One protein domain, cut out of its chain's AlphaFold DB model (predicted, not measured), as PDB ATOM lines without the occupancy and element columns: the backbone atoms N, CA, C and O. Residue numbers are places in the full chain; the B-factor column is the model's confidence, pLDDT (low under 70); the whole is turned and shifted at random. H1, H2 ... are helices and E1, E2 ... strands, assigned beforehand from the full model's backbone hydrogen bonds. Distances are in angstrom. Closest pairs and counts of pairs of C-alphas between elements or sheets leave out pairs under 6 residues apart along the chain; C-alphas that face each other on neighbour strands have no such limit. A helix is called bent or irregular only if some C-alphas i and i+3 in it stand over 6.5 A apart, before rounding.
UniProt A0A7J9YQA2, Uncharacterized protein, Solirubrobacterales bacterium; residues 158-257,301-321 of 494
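Overview. This is residues 158 to 257 and 301 to 321 of the 494 residues of an uncharacterized protein of Solirubrobacterales bacterium (UniProt A0A7J9YQA2). A strongly twisted sheet of three antiparallel strands, in the order E2, E1, E3, has the helices H1, H2 and H3 over one face, making two layers; E1 and E3 run side by side on past the end of E2. A second, much smaller piece is the two-stranded antiparallel hairpin of E4 and E5, set well away from that body. The 121 printed residues hold five named strands and three named helices, in the order E1, H1, H2, E2, H3, E3, E4, E5, and the class is mixed, helices and strands. The whole is loose, with a radius of gyration of the C-alphas of 18.8 A, and flat, spanning 51 by 49 by 24 A.

Arrangement. E1, residues 164 to 176, is the inner strand of the sheet. H1, residues 184 to 195, is on the sheet at a height of 9.4 A and runs along the strands, at 7 degrees to E1 on the local plane. H2, residues 199 to 208, forms a helical hairpin with H1; they touch, closest at the C-alphas of Ala 192 and Ala 199, 5.4 A apart, and run opposite ways at 38 degrees, only just a steep tilt. H2 lies over the edge strand E2, residues 216 to 222, with the C-alphas of Leu 202 and Ala 218 closest at 6.0 A. E2 is antiparallel to E1, with N 174 and O 219 within hydrogen-bond range at 2.8 A. H3, residues 223 to 233, is on the same face as H1 and touches residues 190 to 195 of H1 alone; the closest C-alphas, of Ser 194 and Val 229, are 6.2 A apart. E3, residues 239 to 248, is the other edge strand, antiparallel to E1, with N 171 and O 244 at 2.8 A. E2, H3 and E3 form a split strand-helix-strand unit, two strands running the same way with E1 between them, and its crossover is right-handed. E4, residues 301 to 307, and E5, residues 313 to 320, form a hairpin, with N 304 and O 318 at 2.8 A; both are apart from E1. Every O i to N i+4 pair is within hydrogen-bond range in H1 and H2, but 3 of 7 are in H3, beside 4 of 8 O i to N i+3 pairs.

Along the chain. E1 begins at C-alpha 164 (191.638, 181.431, 235.374) and is 33.4 A long. H1 measures 16.4 A, H2 and H3 14.3 A each. H3 is irregular, with C-alphas 228 and 231 7.3 A apart. E2 measures 18.3 A; E3 measures 24.4 A and bends by 60 degrees at residue 245. E4 measures 17.5 A, and E5, 16.5 A, bends by 73 degrees at residue 317 and ends at C-alpha 320 (179.648, 207.866, 241.191).

Size, cuts and confidence. The two C-alphas farthest apart, of Glu 161 and Asp 211, are 52.7 A apart. Residues 258 to 300 are not printed, and C-alphas 257 and 301 are 30.8 A apart across the cut. Of the links printed whole, none is long. The mean pLDDT of the printed part is 92.7, with residues 210 to 212 under 70.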
ATOM      1  N   VAL A 158     192.157 182.819 240.358       98.38
ATOM      2  CA  VAL A 158     193.240 182.304 239.514       98.38
ATOM      3  C   VAL A 158     194.154 181.376 240.304       98.38
ATOM      4  O   VAL A 158     194.351 181.560 241.504       98.38
ATOM      5  N   ASP A 159     194.702 180.378 239.627       97.69
ATOM      6  CA  ASP A 159     195.613 179.391 240.203       97.69
ATOM      7  C   ASP A 159     197.020 179.974 240.463       97.69
ATOM      8  O   ASP A 159     197.264 181.172 240.247       97.69
ATOM      9  N   ARG A 160     197.962 179.138 240.924       96.69
ATOM     10  CA  ARG A 160     199.315 179.602 241.283       96.69
ATOM     11  C   ARG A 160     200.067 180.219 240.099       96.69
ATOM     12  O   ARG A 160     200.804 181.189 240.285       96.69
ATOM     13  N   GLU A 161     199.811 179.736 238.887       95.50
ATOM     14  CA  GLU A 161     200.419 180.182 237.626       95.50
ATOM     15  C   GLU A 161     199.655 181.360 236.994       95.50
ATOM     16  O   GLU A 161     200.188 182.086 236.157       95.50
ATOM     17  N   GLY A 162     198.446 181.650 237.476       96.25
ATOM     18  CA  GLY A 162     197.575 182.718 236.988       96.25
ATOM     19  C   GLY A 162     196.507 182.243 236.003       96.25
ATOM     20  O   GLY A 162     195.790 183.078 235.446       96.25
ATOM     21  N   SER A 163     196.362 180.932 235.800       96.75
ATOM     22  CA  SER A 163     195.279 180.366 235.003       96.75
ATOM     23  C   SER A 163     193.940 180.640 235.675       96.75
ATOM     24  O   SER A 163     193.774 180.502 236.889       96.75
ATOM     25  N   LYS A 164     192.954 181.038 234.876       95.81
ATOM     26  CA  LYS A 164     191.638 181.431 235.374       95.81
ATOM     27  C   LYS A 164     190.813 180.208 235.784       95.81
ATOM     28  O   LYS A 164     190.392 179.422 234.934       95.81
ATOM     29  N   LEU A 165     190.542 180.075 237.081       96.62
ATOM     30  CA  LEU A 165     189.729 178.998 237.637       96.62
ATOM     31  C   LEU A 165     188.257 179.396 237.640       96.62
ATOM     32  O   LEU A 165     187.460 178.766 236.942       96.62
ATOM     33  N   VAL A 166     187.907 180.471 238.349       97.56
ATOM     34  CA  VAL A 166     186.535 180.995 238.394       97.56
ATOM     35  C   VAL A 166     186.439 182.281 237.590       97.56
ATOM     36  O   VAL A 166     187.196 183.213 237.841       97.56
ATOM     37  N   ILE A 167     185.547 182.293 236.598       96.12
ATOM     38  CA  ILE A 167     185.284 183.416 235.682       96.12
ATOM     39  C   ILE A 167     183.805 183.454 235.323       96.12
ATOM     40  O   ILE A 167     183.126 182.432 235.466       96.12
ATOM     41  N   ALA A 168     183.344 184.581 234.781       95.50
ATOM     42  CA  ALA A 168     182.091 184.640 234.044       95.50
ATOM     43  C   ALA A 168     182.131 183.622 232.890       95.50
ATOM     44  O   ALA A 168     182.985 183.682 232.003       95.50
ATOM     45  N   ARG A 169     181.264 182.608 232.964       95.38
ATOM     46  CA  ARG A 169     181.080 181.602 231.915       95.38
ATOM     47  C   ARG A 169     179.641 181.655 231.414       95.38
ATOM     48  O   ARG A 169     178.736 181.798 232.240       95.38
ATOM     49  N   PRO A 170     179.418 181.468 230.103       95.44
ATOM     50  CA  PRO A 170     178.085 181.471 229.534       95.44
ATOM     51  C   PRO A 170     177.265 180.291 230.054       95.44
ATOM     52  O   PRO A 170     177.691 179.129 230.041       95.44
ATOM     53  N   VAL A 171     176.052 180.609 230.477       95.88
ATOM     54  CA  VAL A 171     175.020 179.672 230.891       95.88
ATOM     55  C   VAL A 171     173.730 179.977 230.145       95.88
ATOM     56  O   VAL A 171     173.514 181.081 229.643       95.88
ATOM     57  N   VAL A 172     172.857 178.984 230.082       96.69
ATOM     58  CA  VAL A 172     171.510 179.135 229.555       96.69
ATOM     59  C   VAL A 172     170.536 178.767 230.657       96.69
ATOM     60  O   VAL A 172     170.494 177.624 231.121       96.69
ATOM     61  N   GLU A 173     169.769 179.757 231.089       95.69
ATOM     62  CA  GLU A 173     168.614 179.547 231.941       95.69
ATOM     63  C   GLU A 173     167.460 179.046 231.080       95.69
ATOM     64  O   GLU A 173     167.050 179.680 230.110       95.69
ATOM     65  N   ILE A 174     166.964 177.872 231.428       96.12
ATOM     66  CA  ILE A 174     165.814 177.240 230.808       96.12
ATOM     67  C   ILE A 174     164.641 177.493 231.739       96.12
ATOM     68  O   ILE A 174     164.710 177.192 232.934       96.12
ATOM     69  N   GLY A 175     163.554 178.011 231.191       94.50
ATOM     70  CA  GLY A 175     162.321 178.227 231.928       94.50
ATOM     71  C   GLY A 175     161.111 178.106 231.025       94.50
ATOM     72  O   GLY A 175     161.210 177.673 229.876       94.50
ATOM     73  N   VAL A 176     159.956 178.465 231.565       94.81
ATOM     74  CA  VAL A 176     158.697 178.436 230.829       94.81
ATOM     75  C   VAL A 176     157.916 179.722 231.030       94.81
ATOM     76  O   VAL A 176     157.979 180.314 232.099       94.81
ATOM     77  N   ILE A 177     157.138 180.118 230.030       93.19
ATOM     78  CA  ILE A 177     156.085 181.126 230.176       93.19
ATOM     79  C   ILE A 177     154.755 180.370 230.249       93.19
ATOM     80  O   ILE A 177     154.317 179.849 229.214       93.19
ATOM     81  N   PRO A 178     154.123 180.257 231.437       90.94
ATOM     82  CA  PRO A 178     152.913 179.460 231.633       90.94
ATOM     83  C   PRO A 178     151.804 179.771 230.626       90.94
ATOM     84  O   PRO A 178     151.272 178.842 230.016       90.94
ATOM     85  N   ALA A 179     151.553 181.053 230.347       89.50
ATOM     86  CA  ALA A 179     150.549 181.512 229.383       89.50
ATOM     87  C   ALA A 179     150.759 180.987 227.943       89.50
ATOM     88  O   ALA A 179     149.812 180.865 227.163       89.50
ATOM     89  N   LYS A 180     151.995 180.624 227.567       91.31
ATOM     90  CA  LYS A 180     152.325 180.081 226.236       91.31
ATOM     91  C   LYS A 180     152.241 178.549 226.164       91.31
ATOM     92  O   LYS A 180     152.285 177.997 225.055       91.31
ATOM     93  N   LEU A 181     152.139 177.854 227.301       90.44
ATOM     94  CA  LEU A 181     152.137 176.390 227.366       90.44
ATOM     95  C   LEU A 181     150.782 175.816 226.932       90.44
ATOM     96  O   LEU A 181     149.737 176.155 227.473       90.44
ATOM     97  N   ARG A 182     150.803 174.865 225.990       89.38
ATOM     98  CA  ARG A 182     149.616 174.050 225.654       89.38
ATOM     99  C   ARG A 182     149.471 172.837 226.568       89.38
ATOM    100  O   ARG A 182     148.368 172.490 226.969       89.38
ATOM    101  N   GLU A 183     150.596 172.205 226.897       92.06
ATOM    102  CA  GLU A 183     150.653 170.976 227.694       92.06
ATOM    103  C   GLU A 183     151.689 171.124 228.823       92.06
ATOM    104  O   GLU A 183     152.816 170.631 228.709       92.06
ATOM    105  N   PRO A 184     151.341 171.800 229.937       91.88
ATOM    106  CA  PRO A 184     152.298 172.094 231.006       91.88
ATOM    107  C   PRO A 184     152.962 170.847 231.598       91.88
ATOM    108  O   PRO A 184     154.151 170.849 231.902       91.88
ATOM    109  N   ALA A 185     152.214 169.747 231.733       93.12
ATOM    110  CA  ALA A 185     152.749 168.496 232.264       93.12
ATOM    111  C   ALA A 185     153.833 167.885 231.358       93.12
ATOM    112  O   ALA A 185     154.833 167.385 231.879       93.12
ATOM    113  N   ALA A 186     153.649 167.958 230.035       94.19
ATOM    114  CA  ALA A 186     154.607 167.463 229.053       94.19
ATOM    115  C   ALA A 186     155.868 168.334 229.014       94.19
ATOM    116  O   ALA A 186     156.973 167.800 229.021       94.19
ATOM    117  N   ALA A 187     155.717 169.663 229.071       94.31
ATOM    118  CA  ALA A 187     156.852 170.586 229.140       94.31
ATOM    119  C   ALA A 187     157.707 170.347 230.395       94.31
ATOM    120  O   ALA A 187     158.929 170.244 230.301       94.31
ATOM    121  N   VAL A 188     157.073 170.176 231.562       95.44
ATOM    122  CA  VAL A 188     157.804 169.847 232.796       95.44
ATOM    123  C   VAL A 188     158.537 168.515 232.679       95.44
ATOM    124  O   VAL A 188     159.691 168.433 233.089       95.44
ATOM    125  N   ALA A 189     157.880 167.475 232.155       95.75
ATOM    126  CA  ALA A 189     158.510 166.170 231.985       95.75
ATOM    127  C   ALA A 189     159.726 166.266 231.054       95.75
ATOM    128  O   ALA A 189     160.809 165.834 231.427       95.75
ATOM    129  N   ALA A 190     159.587 166.939 229.908       95.06
ATOM    130  CA  ALA A 190     160.679 167.125 228.962       95.06
ATOM    131  C   ALA A 190     161.889 167.837 229.586       95.06
ATOM    132  O   ALA A 190     163.023 167.392 229.397       95.06
ATOM    133  N   ILE A 191     161.663 168.910 230.357       95.44
ATOM    134  CA  ILE A 191     162.740 169.615 231.066       95.44
ATOM    135  C   ILE A 191     163.373 168.695 232.114       95.44
ATOM    136  O   ILE A 191     164.592 168.541 232.123       95.44
ATOM    137  N   ALA A 192     162.576 168.072 232.980       95.31
ATOM    138  CA  ALA A 192     163.084 167.236 234.064       95.31
ATOM    139  C   ALA A 192     163.880 166.029 233.546       95.31
ATOM    140  O   ALA A 192     164.998 165.798 234.000       95.31
ATOM    141  N   ASP A 193     163.357 165.318 232.549       95.19
ATOM    142  CA  ASP A 193     163.988 164.121 231.990       95.19
ATOM    143  C   ASP A 193     165.278 164.461 231.229       95.19
ATOM    144  O   ASP A 193     166.246 163.702 231.272       95.19
ATOM    145  N   SER A 194     165.322 165.621 230.563       93.44
ATOM    146  CA  SER A 194     166.494 166.034 229.777       93.44
ATOM    147  C   SER A 194     167.592 166.684 230.621       93.44
ATOM    148  O   SER A 194     168.756 166.652 230.230       93.44
ATOM    149  N   THR A 195     167.241 167.317 231.745       93.25
ATOM    150  CA  THR A 195     168.161 168.198 232.494       93.25
ATOM    151  C   THR A 195     168.380 167.789 233.951       93.25
ATOM    152  O   THR A 195     169.302 168.291 234.590       93.25
ATOM    153  N   GLY A 196     167.549 166.897 234.494       91.50
ATOM    154  CA  GLY A 196     167.546 166.545 235.915       91.50
ATOM    155  C   GLY A 196     166.882 167.587 236.824       91.50
ATOM    156  O   GLY A 196     167.037 167.507 238.042       91.50
ATOM    157  N   ALA A 197     166.166 168.570 236.266       93.19
ATOM    158  CA  ALA A 197     165.425 169.557 237.049       93.19
ATOM    159  C   ALA A 197     164.339 168.910 237.932       93.19
ATOM    160  O   ALA A 197     163.724 167.905 237.567       93.19
ATOM    161  N   ASP A 198     164.044 169.528 239.080       94.00
ATOM    162  CA  ASP A 198     162.975 169.069 239.972       94.00
ATOM    163  C   ASP A 198     161.593 169.358 239.356       94.00
ATOM    164  O   ASP A 198     161.040 170.458 239.450       94.00
ATOM    165  N   ALA A 199     161.007 168.323 238.752       95.06
ATOM    166  CA  ALA A 199     159.677 168.371 238.155       95.06
ATOM    167  C   ALA A 199     158.579 168.803 239.143       95.06
ATOM    168  O   ALA A 199     157.594 169.431 238.748       95.06
ATOM    169  N   ALA A 200     158.691 168.431 240.422       95.12
ATOM    170  CA  ALA A 200     157.686 168.764 241.424       95.12
ATOM    171  C   ALA A 200     157.774 170.241 241.818       95.12
ATOM    172  O   ALA A 200     156.734 170.899 241.922       95.12
ATOM    173  N   ALA A 201     158.990 170.764 241.991       93.06
ATOM    174  CA  ALA A 201     159.218 172.188 242.207       93.06
ATOM    175  C   ALA A 201     158.709 173.013 241.020       93.06
ATOM    176  O   ALA A 201     157.860 173.879 241.218       93.06
ATOM    177  N   LEU A 202     159.106 172.664 239.793       93.31
ATOM    178  CA  LEU A 202     158.691 173.393 238.595       93.31
ATOM    179  C   LEU A 202     157.164 173.400 238.408       93.31
ATOM    180  O   LEU A 202     156.578 174.444 238.135       93.31
ATOM    181  N   ARG A 203     156.479 172.268 238.638       94.31
ATOM    182  CA  ARG A 203     155.001 172.220 238.610       94.31
ATOM    183  C   ARG A 203     154.357 173.160 239.622       94.31
ATOM    184  O   ARG A 203     153.277 173.675 239.347       94.31
ATOM    185  N   ARG A 204     154.953 173.331 240.808       92.62
ATOM    186  CA  ARG A 204     154.444 174.281 241.809       92.62
ATOM    187  C   ARG A 204     154.632 175.714 241.326       92.62
ATOM    188  O   ARG A 204     153.656 176.453 241.364       92.62
ATOM    189  N   SER A 205     155.816 176.058 240.819       90.31
ATOM    190  CA  SER A 205     156.102 177.402 240.305       90.31
ATOM    191  C   SER A 205     155.177 177.783 239.147       90.31
ATOM    192  O   SER A 205     154.587 178.854 239.165       90.31
ATOM    193  N   ILE A 206     154.953 176.870 238.193       90.25
ATOM    194  CA  ILE A 206     154.049 177.109 237.055       90.25
ATOM    195  C   ILE A 206     152.609 177.356 237.516       90.25
ATOM    196  O   ILE A 206     151.950 178.246 236.999       90.25
ATOM    197  N   ARG A 207     152.103 176.574 238.481       88.25
ATOM    198  CA  ARG A 207     150.735 176.764 238.998       88.25
ATOM    199  C   ARG A 207     150.564 178.075 239.756       88.25
ATOM    200  O   ARG A 207     149.459 178.597 239.772       88.25
ATOM    201  N   ALA A 208     151.615 178.554 240.416       86.94
ATOM    202  CA  ALA A 208     151.579 179.824 241.130       86.94
ATOM    203  C   ALA A 208     151.548 181.023 240.167       86.94
ATOM    204  O   ALA A 208     150.910 182.016 240.482       86.94
ATOM    205  N   ALA A 209     152.176 180.896 238.995       83.81
ATOM    206  CA  ALA A 209     152.279 181.939 237.971       83.81
ATOM    207  C   ALA A 209     151.332 181.707 236.770       83.81
ATOM    208  O   ALA A 209     151.644 182.097 235.648       83.81
ATOM    209  N   ALA A 210     150.217 180.989 236.965       68.31
ATOM    210  CA  ALA A 210     149.422 180.418 235.869       68.31
ATOM    211  C   ALA A 210     148.808 181.454 234.906       68.31
ATOM    212  O   ALA A 210     148.591 181.121 233.741       68.31
ATOM    213  N   ASP A 211     148.577 182.682 235.378       66.12
ATOM    214  CA  ASP A 211     147.881 183.750 234.646       66.12
ATOM    215  C   ASP A 211     148.809 184.908 234.236       66.12
ATOM    216  O   ASP A 211     148.349 185.951 233.776       66.12
ATOM    217  N   GLU A 212     150.121 184.734 234.391       67.19
ATOM    218  CA  GLU A 212     151.106 185.775 234.119       67.19
ATOM    219  C   GLU A 212     151.929 185.421 232.869       67.19
ATOM    220  O   GLU A 212     152.363 184.280 232.688       67.19
ATOM    221  N   ASP A 213     152.240 186.418 232.034       78.88
ATOM    222  CA  ASP A 213     153.249 186.315 230.961       78.88
ATOM    223  C   ASP A 213     154.692 186.262 231.516       78.88
ATOM    224  O   ASP A 213     155.676 186.497 230.811       78.88
ATOM    225  N   ASN A 214     154.827 185.914 232.796       84.19
ATOM    226  CA  ASN A 214     156.079 185.882 233.522       84.19
ATOM    227  C   ASN A 214     156.888 184.630 233.189       84.19
ATOM    228  O   ASN A 214     156.386 183.508 233.083       84.19
ATOM    229  N   PHE A 215     158.194 184.834 233.048       89.69
ATOM    230  CA  PHE A 215     159.147 183.755 232.864       89.69
ATOM    231  C   PHE A 215     159.390 183.030 234.195       89.69
ATOM    232  O   PHE A 215     159.869 183.616 235.165       89.69
ATOM    233  N   VAL A 216     159.091 181.733 234.230       91.94
ATOM    234  CA  VAL A 216     159.317 180.854 235.381       91.94
ATOM    235  C   VAL A 216     160.596 180.042 235.146       91.94
ATOM    236  O   VAL A 216     160.579 179.119 234.321       91.94
ATOM    237  N   PRO A 217     161.703 180.330 235.856       92.06
ATOM    238  CA  PRO A 217     162.949 179.592 235.689       92.06
ATOM    239  C   PRO A 217     162.799 178.145 236.179       92.06
ATOM    240  O   PRO A 217     162.214 177.880 237.231       92.06
ATOM    241  N   ALA A 218     163.353 177.199 235.420       93.88
ATOM    242  CA  ALA A 218     163.358 175.779 235.761       93.88
ATOM    243  C   ALA A 218     164.747 175.291 236.182       93.88
ATOM    244  O   ALA A 218     164.891 174.621 237.204       93.88
ATOM    245  N   ILE A 219     165.766 175.600 235.380       94.06
ATOM    246  CA  ILE A 219     167.149 175.196 235.626       94.06
ATOM    247  C   ILE A 219     168.103 176.090 234.840       94.06
ATOM    248  O   ILE A 219     167.774 176.561 233.758       94.06
ATOM    249  N   THR A 220     169.310 176.293 235.358       94.38
ATOM    250  CA  THR A 220     170.400 176.934 234.616       94.38
ATOM    251  C   THR A 220     171.460 175.897 234.274       94.38
ATOM    252  O   THR A 220     171.967 175.216 235.167       94.38
ATOM    253  N   LEU A 221     171.787 175.780 232.988       94.88
ATOM    254  CA  LEU A 221     172.792 174.853 232.472       94.88
ATOM    255  C   LEU A 221     173.982 175.608 231.901       94.88
ATOM    256  O   LEU A 221     173.836 176.711 231.379       94.88
ATOM    257  N   ARG A 222     175.163 174.993 231.934       94.94
ATOM    258  CA  ARG A 222     176.307 175.531 231.187       94.94
ATOM    259  C   ARG A 222     176.055 175.428 229.685       94.94
ATOM    260  O   ARG A 222     175.314 174.546 229.244       94.94
ATOM    261  N   ALA A 223     176.664 176.304 228.888       93.12
ATOM    262  CA  ALA A 223     176.438 176.344 227.440       93.12
ATOM    263  C   ALA A 223     176.665 174.979 226.750       93.12
ATOM    264  O   ALA A 223     175.888 174.579 225.878       93.12
ATOM    265  N   GLU A 224     177.682 174.228 227.174       91.06
ATOM    266  CA  GLU A 224     177.993 172.892 226.661       91.06
ATOM    267  C   GLU A 224     176.946 171.829 227.031       91.06
ATOM    268  O   GLU A 224     176.682 170.920 226.240       91.06
ATOM    269  N   GLU A 225     176.324 171.942 228.206       92.94
ATOM    270  CA  GLU A 225     175.247 171.053 228.657       92.94
ATOM    271  C   GLU A 225     173.944 171.396 227.933       92.94
ATOM    272  O   GLU A 225     173.259 170.508 227.420       92.94
ATOM    273  N   TYR A 226     173.649 172.692 227.798       94.31
ATOM    274  CA  TYR A 226     172.515 173.190 227.026       94.31
ATOM    275  C   TYR A 226     172.552 172.700 225.573       94.31
ATOM    276  O   TYR A 226     171.533 172.249 225.045       94.31
ATOM    277  N   GLY A 227     173.729 172.707 224.938       93.81
ATOM    278  CA  GLY A 227     173.902 172.224 223.566       93.81
ATOM    279  C   GLY A 227     173.412 170.787 223.340       93.81
ATOM    280  O   GLY A 227     172.973 170.464 222.238       93.81
ATOM    281  N   ARG A 228     173.417 169.943 224.384       93.69
ATOM    282  CA  ARG A 228     172.946 168.547 224.324       93.69
ATOM    283  C   ARG A 228     171.425 168.419 224.397       93.69
ATOM    284  O   ARG A 228     170.879 167.470 223.847       93.69
ATOM    285  N   VAL A 229     170.746 169.359 225.056       95.00
ATOM    286  CA  VAL A 229     169.292 169.298 225.310       95.00
ATOM    287  C   VAL A 229     168.482 170.250 224.430       95.00
ATOM    288  O   VAL A 229     167.284 170.053 224.249       95.00
ATOM    289  N   ARG A 230     169.121 171.259 223.824       93.50
ATOM    290  CA  ARG A 230     168.469 172.300 223.012       93.50
ATOM    291  C   ARG A 230     167.534 171.744 221.940       93.50
ATOM    292  O   ARG A 230     166.423 172.238 221.785       93.50
ATOM    293  N   GLN A 231     167.973 170.730 221.194       93.50
ATOM    294  CA  GLN A 231     167.176 170.158 220.100       93.50
ATOM    295  C   GLN A 231     165.897 169.469 220.597       93.50
ATOM    296  O   GLN A 231     164.913 169.428 219.867       93.50
ATOM    297  N   LEU A 232     165.907 168.967 221.838       93.38
ATOM    298  CA  LEU A 232     164.754 168.325 222.469       93.38
ATOM    299  C   LEU A 232     163.760 169.354 223.019       93.38
ATOM    300  O   LEU A 232     162.554 169.138 222.944       93.38
ATOM    301  N   LEU A 233     164.258 170.471 223.560       94.62
ATOM    302  CA  LEU A 233     163.427 171.457 224.256       94.62
ATOM    303  C   LEU A 233     162.893 172.572 223.344       94.62
ATOM    304  O   LEU A 233     161.758 172.999 223.528       94.62
ATOM    305  N   ASN A 234     163.660 173.014 222.338       93.75
ATOM    306  CA  ASN A 234     163.264 174.096 221.422       93.75
ATOM    307  C   ASN A 234     161.889 173.916 220.747       93.75
ATOM    308  O   ASN A 234     161.194 174.916 220.569       93.75
ATOM    309  N   PRO A 235     161.474 172.703 220.325       95.12
ATOM    310  CA  PRO A 235     160.173 172.520 219.680       95.12
ATOM    311  C   PRO A 235     158.973 172.712 220.621       95.12
ATOM    312  O   PRO A 235     157.841 172.843 220.152       95.12
ATOM    313  N   ILE A 236     159.186 172.696 221.941       94.38
ATOM    314  CA  ILE A 236     158.111 172.761 222.928       94.38
ATOM    315  C   ILE A 236     157.728 174.224 223.148       94.38
ATOM    316  O   ILE A 236     158.440 174.997 223.788       94.38
ATOM    317  N   ARG A 237     156.557 174.601 222.629       93.38
ATOM    318  CA  ARG A 237     156.016 175.955 222.775       93.38
ATOM    319  C   ARG A 237     155.902 176.347 224.250       93.38
ATOM    320  O   ARG A 237     155.295 175.618 225.031       93.38
ATOM    321  N   GLY A 238     156.409 177.534 224.574       92.38
ATOM    322  CA  GLY A 238     156.363 178.118 225.911       92.38
ATOM    323  C   GLY A 238     157.578 177.793 226.774       92.38
ATOM    324  O   GLY A 238     157.680 178.375 227.844       92.38
ATOM    325  N   ILE A 239     158.502 176.935 226.319       95.12
ATOM    326  CA  ILE A 239     159.858 176.883 226.878       95.12
ATOM    327  C   ILE A 239     160.659 178.041 226.284       95.12
ATOM    328  O   ILE A 239     160.697 178.209 225.067       95.12
ATOM    329  N   GLU A 240     161.299 178.819 227.147       94.38
ATOM    330  CA  GLU A 240     162.128 179.961 226.767       94.38
ATOM    331  C   GLU A 240     163.541 179.795 227.336       94.38
ATOM    332  O   GLU A 240     163.763 179.085 228.326       94.38
ATOM    333  N   PHE A 241     164.503 180.454 226.691       94.81
ATOM    334  CA  PHE A 241     165.924 180.327 226.996       94.81
ATOM    335  C   PHE A 241     166.540 181.706 227.215       94.81
ATOM    336  O   PHE A 241     166.553 182.533 226.304       94.81
ATOM    337  N   GLY A 242     167.080 181.939 228.406       93.38
ATOM    338  CA  GLY A 242     167.813 183.152 228.749       93.38
ATOM    339  C   GLY A 242     169.316 182.900 228.731       93.38
ATOM    340  O   GLY A 242     169.823 182.143 229.559       93.38
ATOM    341  N   ALA A 243     170.045 183.532 227.811       94.44
ATOM    342  CA  ALA A 243     171.505 183.537 227.857       94.44
ATOM    343  C   ALA A 243     171.980 184.459 228.989       94.44
ATOM    344  O   ALA A 243     171.542 185.604 229.085       94.44
ATOM    345  N   ARG A 244     172.866 183.953 229.850       92.56
ATOM    346  CA  ARG A 244     173.462 184.699 230.967       92.56
ATOM    347  C   ARG A 244     174.915 184.290 231.153       92.56
ATOM    348  O   ARG A 244     175.378 183.326 230.548       92.56
ATOM    349  N   GLU A 245     175.617 184.976 232.041       93.06
ATOM    350  CA  GLU A 245     176.925 184.546 232.523       93.06
ATOM    351  C   GLU A 245     176.901 184.384 234.039       93.06
ATOM    352  O   GLU A 245     176.238 185.144 234.742       93.06
ATOM    353  N   LEU A 246     177.611 183.375 234.542       92.88
ATOM    354  CA  LEU A 246     177.768 183.139 235.976       92.88
ATOM    355  C   LEU A 246     179.242 182.898 236.327       92.88
ATOM    356  O   LEU A 246     179.961 182.295 235.522       92.88
ATOM    357  N   PRO A 247     179.697 183.312 237.526       94.75
ATOM    358  CA  PRO A 247     181.031 183.000 238.022       94.75
ATOM    359  C   PRO A 247     181.102 181.507 238.351       94.75
ATOM    360  O   PRO A 247     180.596 181.028 239.364       94.75
ATOM    361  N   LEU A 248     181.688 180.741 237.441       95.25
ATOM    362  CA  LEU A 248     181.734 179.284 237.515       95.25
ATOM    363  C   LEU A 248     183.174 178.802 237.481       95.25
ATOM    364  O   LEU A 248     183.997 179.464 236.869       95.25
ATOM    365  N   ALA A 249     183.466 177.638 238.072       95.25
ATOM    366  CA  ALA A 249     184.730 176.898 237.927       95.25
ATOM    367  C   ALA A 249     184.825 176.178 236.555       95.25
ATOM    368  O   ALA A 249     183.821 176.154 235.830       95.25
ATOM    369  N   PRO A 250     185.980 175.608 236.140       93.00
ATOM    370  CA  PRO A 250     186.136 175.000 234.812       93.00
ATOM    371  C   PRO A 250     185.119 173.896 234.526       93.00
ATOM    372  O   PRO A 250     184.524 173.884 233.454       93.00
ATOM    373  N   THR A 251     184.840 173.049 235.516       91.06
ATOM    374  CA  THR A 251     183.737 172.080 235.490       91.06
ATOM    375  C   THR A 251     182.853 172.259 236.723       91.06
ATOM    376  O   THR A 251     183.115 173.120 237.569       91.06
ATOM    377  N   ARG A 252     181.762 171.495 236.826       88.62
ATOM    378  CA  ARG A 252     180.859 171.554 237.984       88.62
ATOM    379  C   ARG A 252     181.521 170.999 239.250       88.62
ATOM    380  O   ARG A 252     181.200 171.462 240.345       88.62
ATOM    381  N   GLU A 253     182.435 170.051 239.072       88.31
ATOM    382  CA  GLU A 253     183.117 169.291 240.115       88.31
ATOM    383  C   GLU A 253     184.416 169.942 240.582       88.31
ATOM    384  O   GLU A 253     184.793 169.766 241.742       88.31
ATOM    385  N   PHE A 254     185.069 170.700 239.696       93.69
ATOM    386  CA  PHE A 254     186.401 171.240 239.926       93.69
ATOM    387  C   PHE A 254     186.471 172.059 241.219       93.69
ATOM    388  O   PHE A 254     185.873 173.133 241.319       93.69
ATOM    389  N   ALA A 255     187.209 171.539 242.199       94.19
ATOM    390  CA  ALA A 255     187.456 172.113 243.519       94.19
ATOM    391  C   ALA A 255     186.192 172.686 244.191       94.19
ATOM    392  O   ALA A 255     186.270 173.681 244.913       94.19
ATOM    393  N   ARG A 256     185.019 172.070 243.958       92.19
ATOM    394  CA  ARG A 256     183.702 172.651 244.274       92.19
ATOM    395  C   ARG A 256     183.568 173.128 245.720       92.19
ATOM    396  O   ARG A 256     183.127 174.248 245.943       92.19
ATOM    397  N   ALA A 257     183.974 172.304 246.683       92.00
ATOM    398  CA  ALA A 257     183.869 172.639 248.103       92.00
ATOM    399  C   ALA A 257     184.873 173.721 248.552       92.00
ATOM    400  O   ALA A 257     184.619 174.433 249.517       92.00
ATOM    401  N   ARG A 301     178.970 200.701 241.026       95.88
ATOM    402  CA  ARG A 301     178.631 202.035 240.540       95.88
ATOM    403  C   ARG A 301     177.259 202.414 241.082       95.88
ATOM    404  O   ARG A 301     176.347 201.583 241.076       95.88
ATOM    405  N   ARG A 302     177.105 203.673 241.477       96.12
ATOM    406  CA  ARG A 302     175.814 204.257 241.844       96.12
ATOM    407  C   ARG A 302     175.524 205.479 240.988       96.12
ATOM    408  O   ARG A 302     176.448 206.192 240.600       96.12
ATOM    409  N   SER A 303     174.260 205.692 240.660       96.88
ATOM    410  CA  SER A 303     173.840 206.816 239.826       96.88
ATOM    411  C   SER A 303     172.533 207.406 240.331       96.88
ATOM    412  O   SER A 303     171.684 206.661 240.810       96.88
ATOM    413  N   VAL A 304     172.372 208.717 240.179       97.94
ATOM    414  CA  VAL A 304     171.060 209.370 240.200       97.94
ATOM    415  C   VAL A 304     170.539 209.372 238.771       97.94
ATOM    416  O   VAL A 304     171.266 209.734 237.840       97.94
ATOM    417  N   ILE A 305     169.309 208.920 238.595       97.25
ATOM    418  CA  ILE A 305     168.660 208.728 237.306       97.25
ATOM    419  C   ILE A 305     167.249 209.314 237.322       97.25
ATOM    420  O   ILE A 305     166.675 209.539 238.386       97.25
ATOM    421  N   THR A 306     166.668 209.496 236.145       96.75
ATOM    422  CA  THR A 306     165.225 209.696 235.988       96.75
ATOM    423  C   THR A 306     164.547 208.355 235.703       96.75
ATOM    424  O   THR A 306     165.138 207.442 235.115       96.75
ATOM    425  N   ARG A 307     163.304 208.199 236.153       95.31
ATOM    426  CA  ARG A 307     162.468 207.013 235.946       95.31
ATOM    427  C   ARG A 307     161.113 207.415 235.386       95.31
ATOM    428  O   ARG A 307     160.556 208.428 235.797       95.31
ATOM    429  N   LEU A 308     160.567 206.586 234.503       92.00
ATOM    430  CA  LEU A 308     159.176 206.678 234.060       92.00
ATOM    431  C   LEU A 308     158.210 206.232 235.169       92.00
ATOM    432  O   LEU A 308     158.613 205.597 236.148       92.00
ATOM    433  N   ALA A 309     156.918 206.481 234.954       86.62
ATOM    434  CA  ALA A 309     155.841 206.026 235.835       86.62
ATOM    435  C   ALA A 309     155.818 204.496 236.034       86.62
ATOM    436  O   ALA A 309     155.402 204.012 237.083       86.62
ATOM    437  N   ASP A 310     156.303 203.723 235.055       85.44
ATOM    438  CA  ASP A 310     156.437 202.262 235.154       85.44
ATOM    439  C   ASP A 310     157.714 201.801 235.894       85.44
ATOM    440  O   ASP A 310     157.931 200.603 236.082       85.44
ATOM    441  N   GLY A 311     158.553 202.745 236.334       85.50
ATOM    442  CA  GLY A 311     159.807 202.514 237.051       85.50
ATOM    443  C   GLY A 311     161.044 202.346 236.164       85.50
ATOM    444  O   GLY A 311     162.163 202.285 236.695       85.50
ATOM    445  N   SER A 312     160.879 202.298 234.839       88.50
ATOM    446  CA  SER A 312     161.984 202.134 233.892       88.50
ATOM    447  C   SER A 312     162.945 203.327 233.951       88.50
ATOM    448  O   SER A 312     162.480 204.466 233.962       88.50
ATOM    449  N   PRO A 313     164.272 203.100 233.979       91.00
ATOM    450  CA  PRO A 313     165.254 204.180 233.942       91.00
ATOM    451  C   PRO A 313     165.250 204.878 232.572       91.00
ATOM    452  O   PRO A 313     165.174 204.199 231.546       91.00
ATOM    453  N   VAL A 314     165.365 206.208 232.558       90.44
ATOM    454  CA  VAL A 314     165.436 207.025 231.331       90.44
ATOM    455  C   VAL A 314     166.847 207.576 231.159       90.44
ATOM    456  O   VAL A 314     167.597 207.063 230.330       90.44
ATOM    457  N   ASP A 315     167.244 208.534 231.997       93.31
ATOM    458  CA  ASP A 315     168.532 209.221 231.891       93.31
ATOM    459  C   ASP A 315     169.359 209.111 233.169       93.31
ATOM    460  O   ASP A 315     168.843 208.867 234.256       93.31
ATOM    461  N   THR A 316     170.680 209.274 233.043       96.31
ATOM    462  CA  THR A 316     171.591 209.380 234.193       96.31
ATOM    463  C   THR A 316     172.005 210.827 234.412       96.31
ATOM    464  O   THR A 316     172.727 211.380 233.588       96.31
ATOM    465  N   LEU A 317     171.622 211.384 235.559       96.69
ATOM    466  CA  LEU A 317     171.884 212.769 235.954       96.69
ATOM    467  C   LEU A 317     173.241 212.916 236.648       96.69
ATOM    468  O   LEU A 317     174.021 213.818 236.359       96.69
ATOM    469  N   MET A 318     173.563 211.976 237.539       96.31
ATOM    470  CA  MET A 318     174.834 211.934 238.257       96.31
ATOM    471  C   MET A 318     175.313 210.496 238.368       96.31
ATOM    472  O   MET A 318     174.519 209.571 238.523       96.31
ATOM    473  N   ARG A 319     176.628 210.294 238.317       95.94
ATOM    474  CA  ARG A 319     177.238 208.976 238.479       95.94
ATOM    475  C   ARG A 319     178.448 209.048 239.388       95.94
ATOM    476  O   ARG A 319     179.350 209.850 239.164       95.94
ATOM    477  N   VAL A 320     178.492 208.132 240.344       95.12
ATOM    478  CA  VAL A 320     179.648 207.866 241.191       95.12
ATOM    479  C   VAL A 320     180.186 206.488 240.825       95.12
ATOM    480  O   VAL A 320     179.483 205.474 240.891       95.12
ATOM    481  N   GLU A 321     181.437 206.456 240.377       94.25
ATOM    482  CA  GLU A 321     182.106 205.200 240.047       94.25
ATOM    483  C   GLU A 321     182.428 204.405 241.316       94.25
ATOM    484  O   GLU A 321     182.853 204.960 242.328       94.25
TER     485      GLU A 321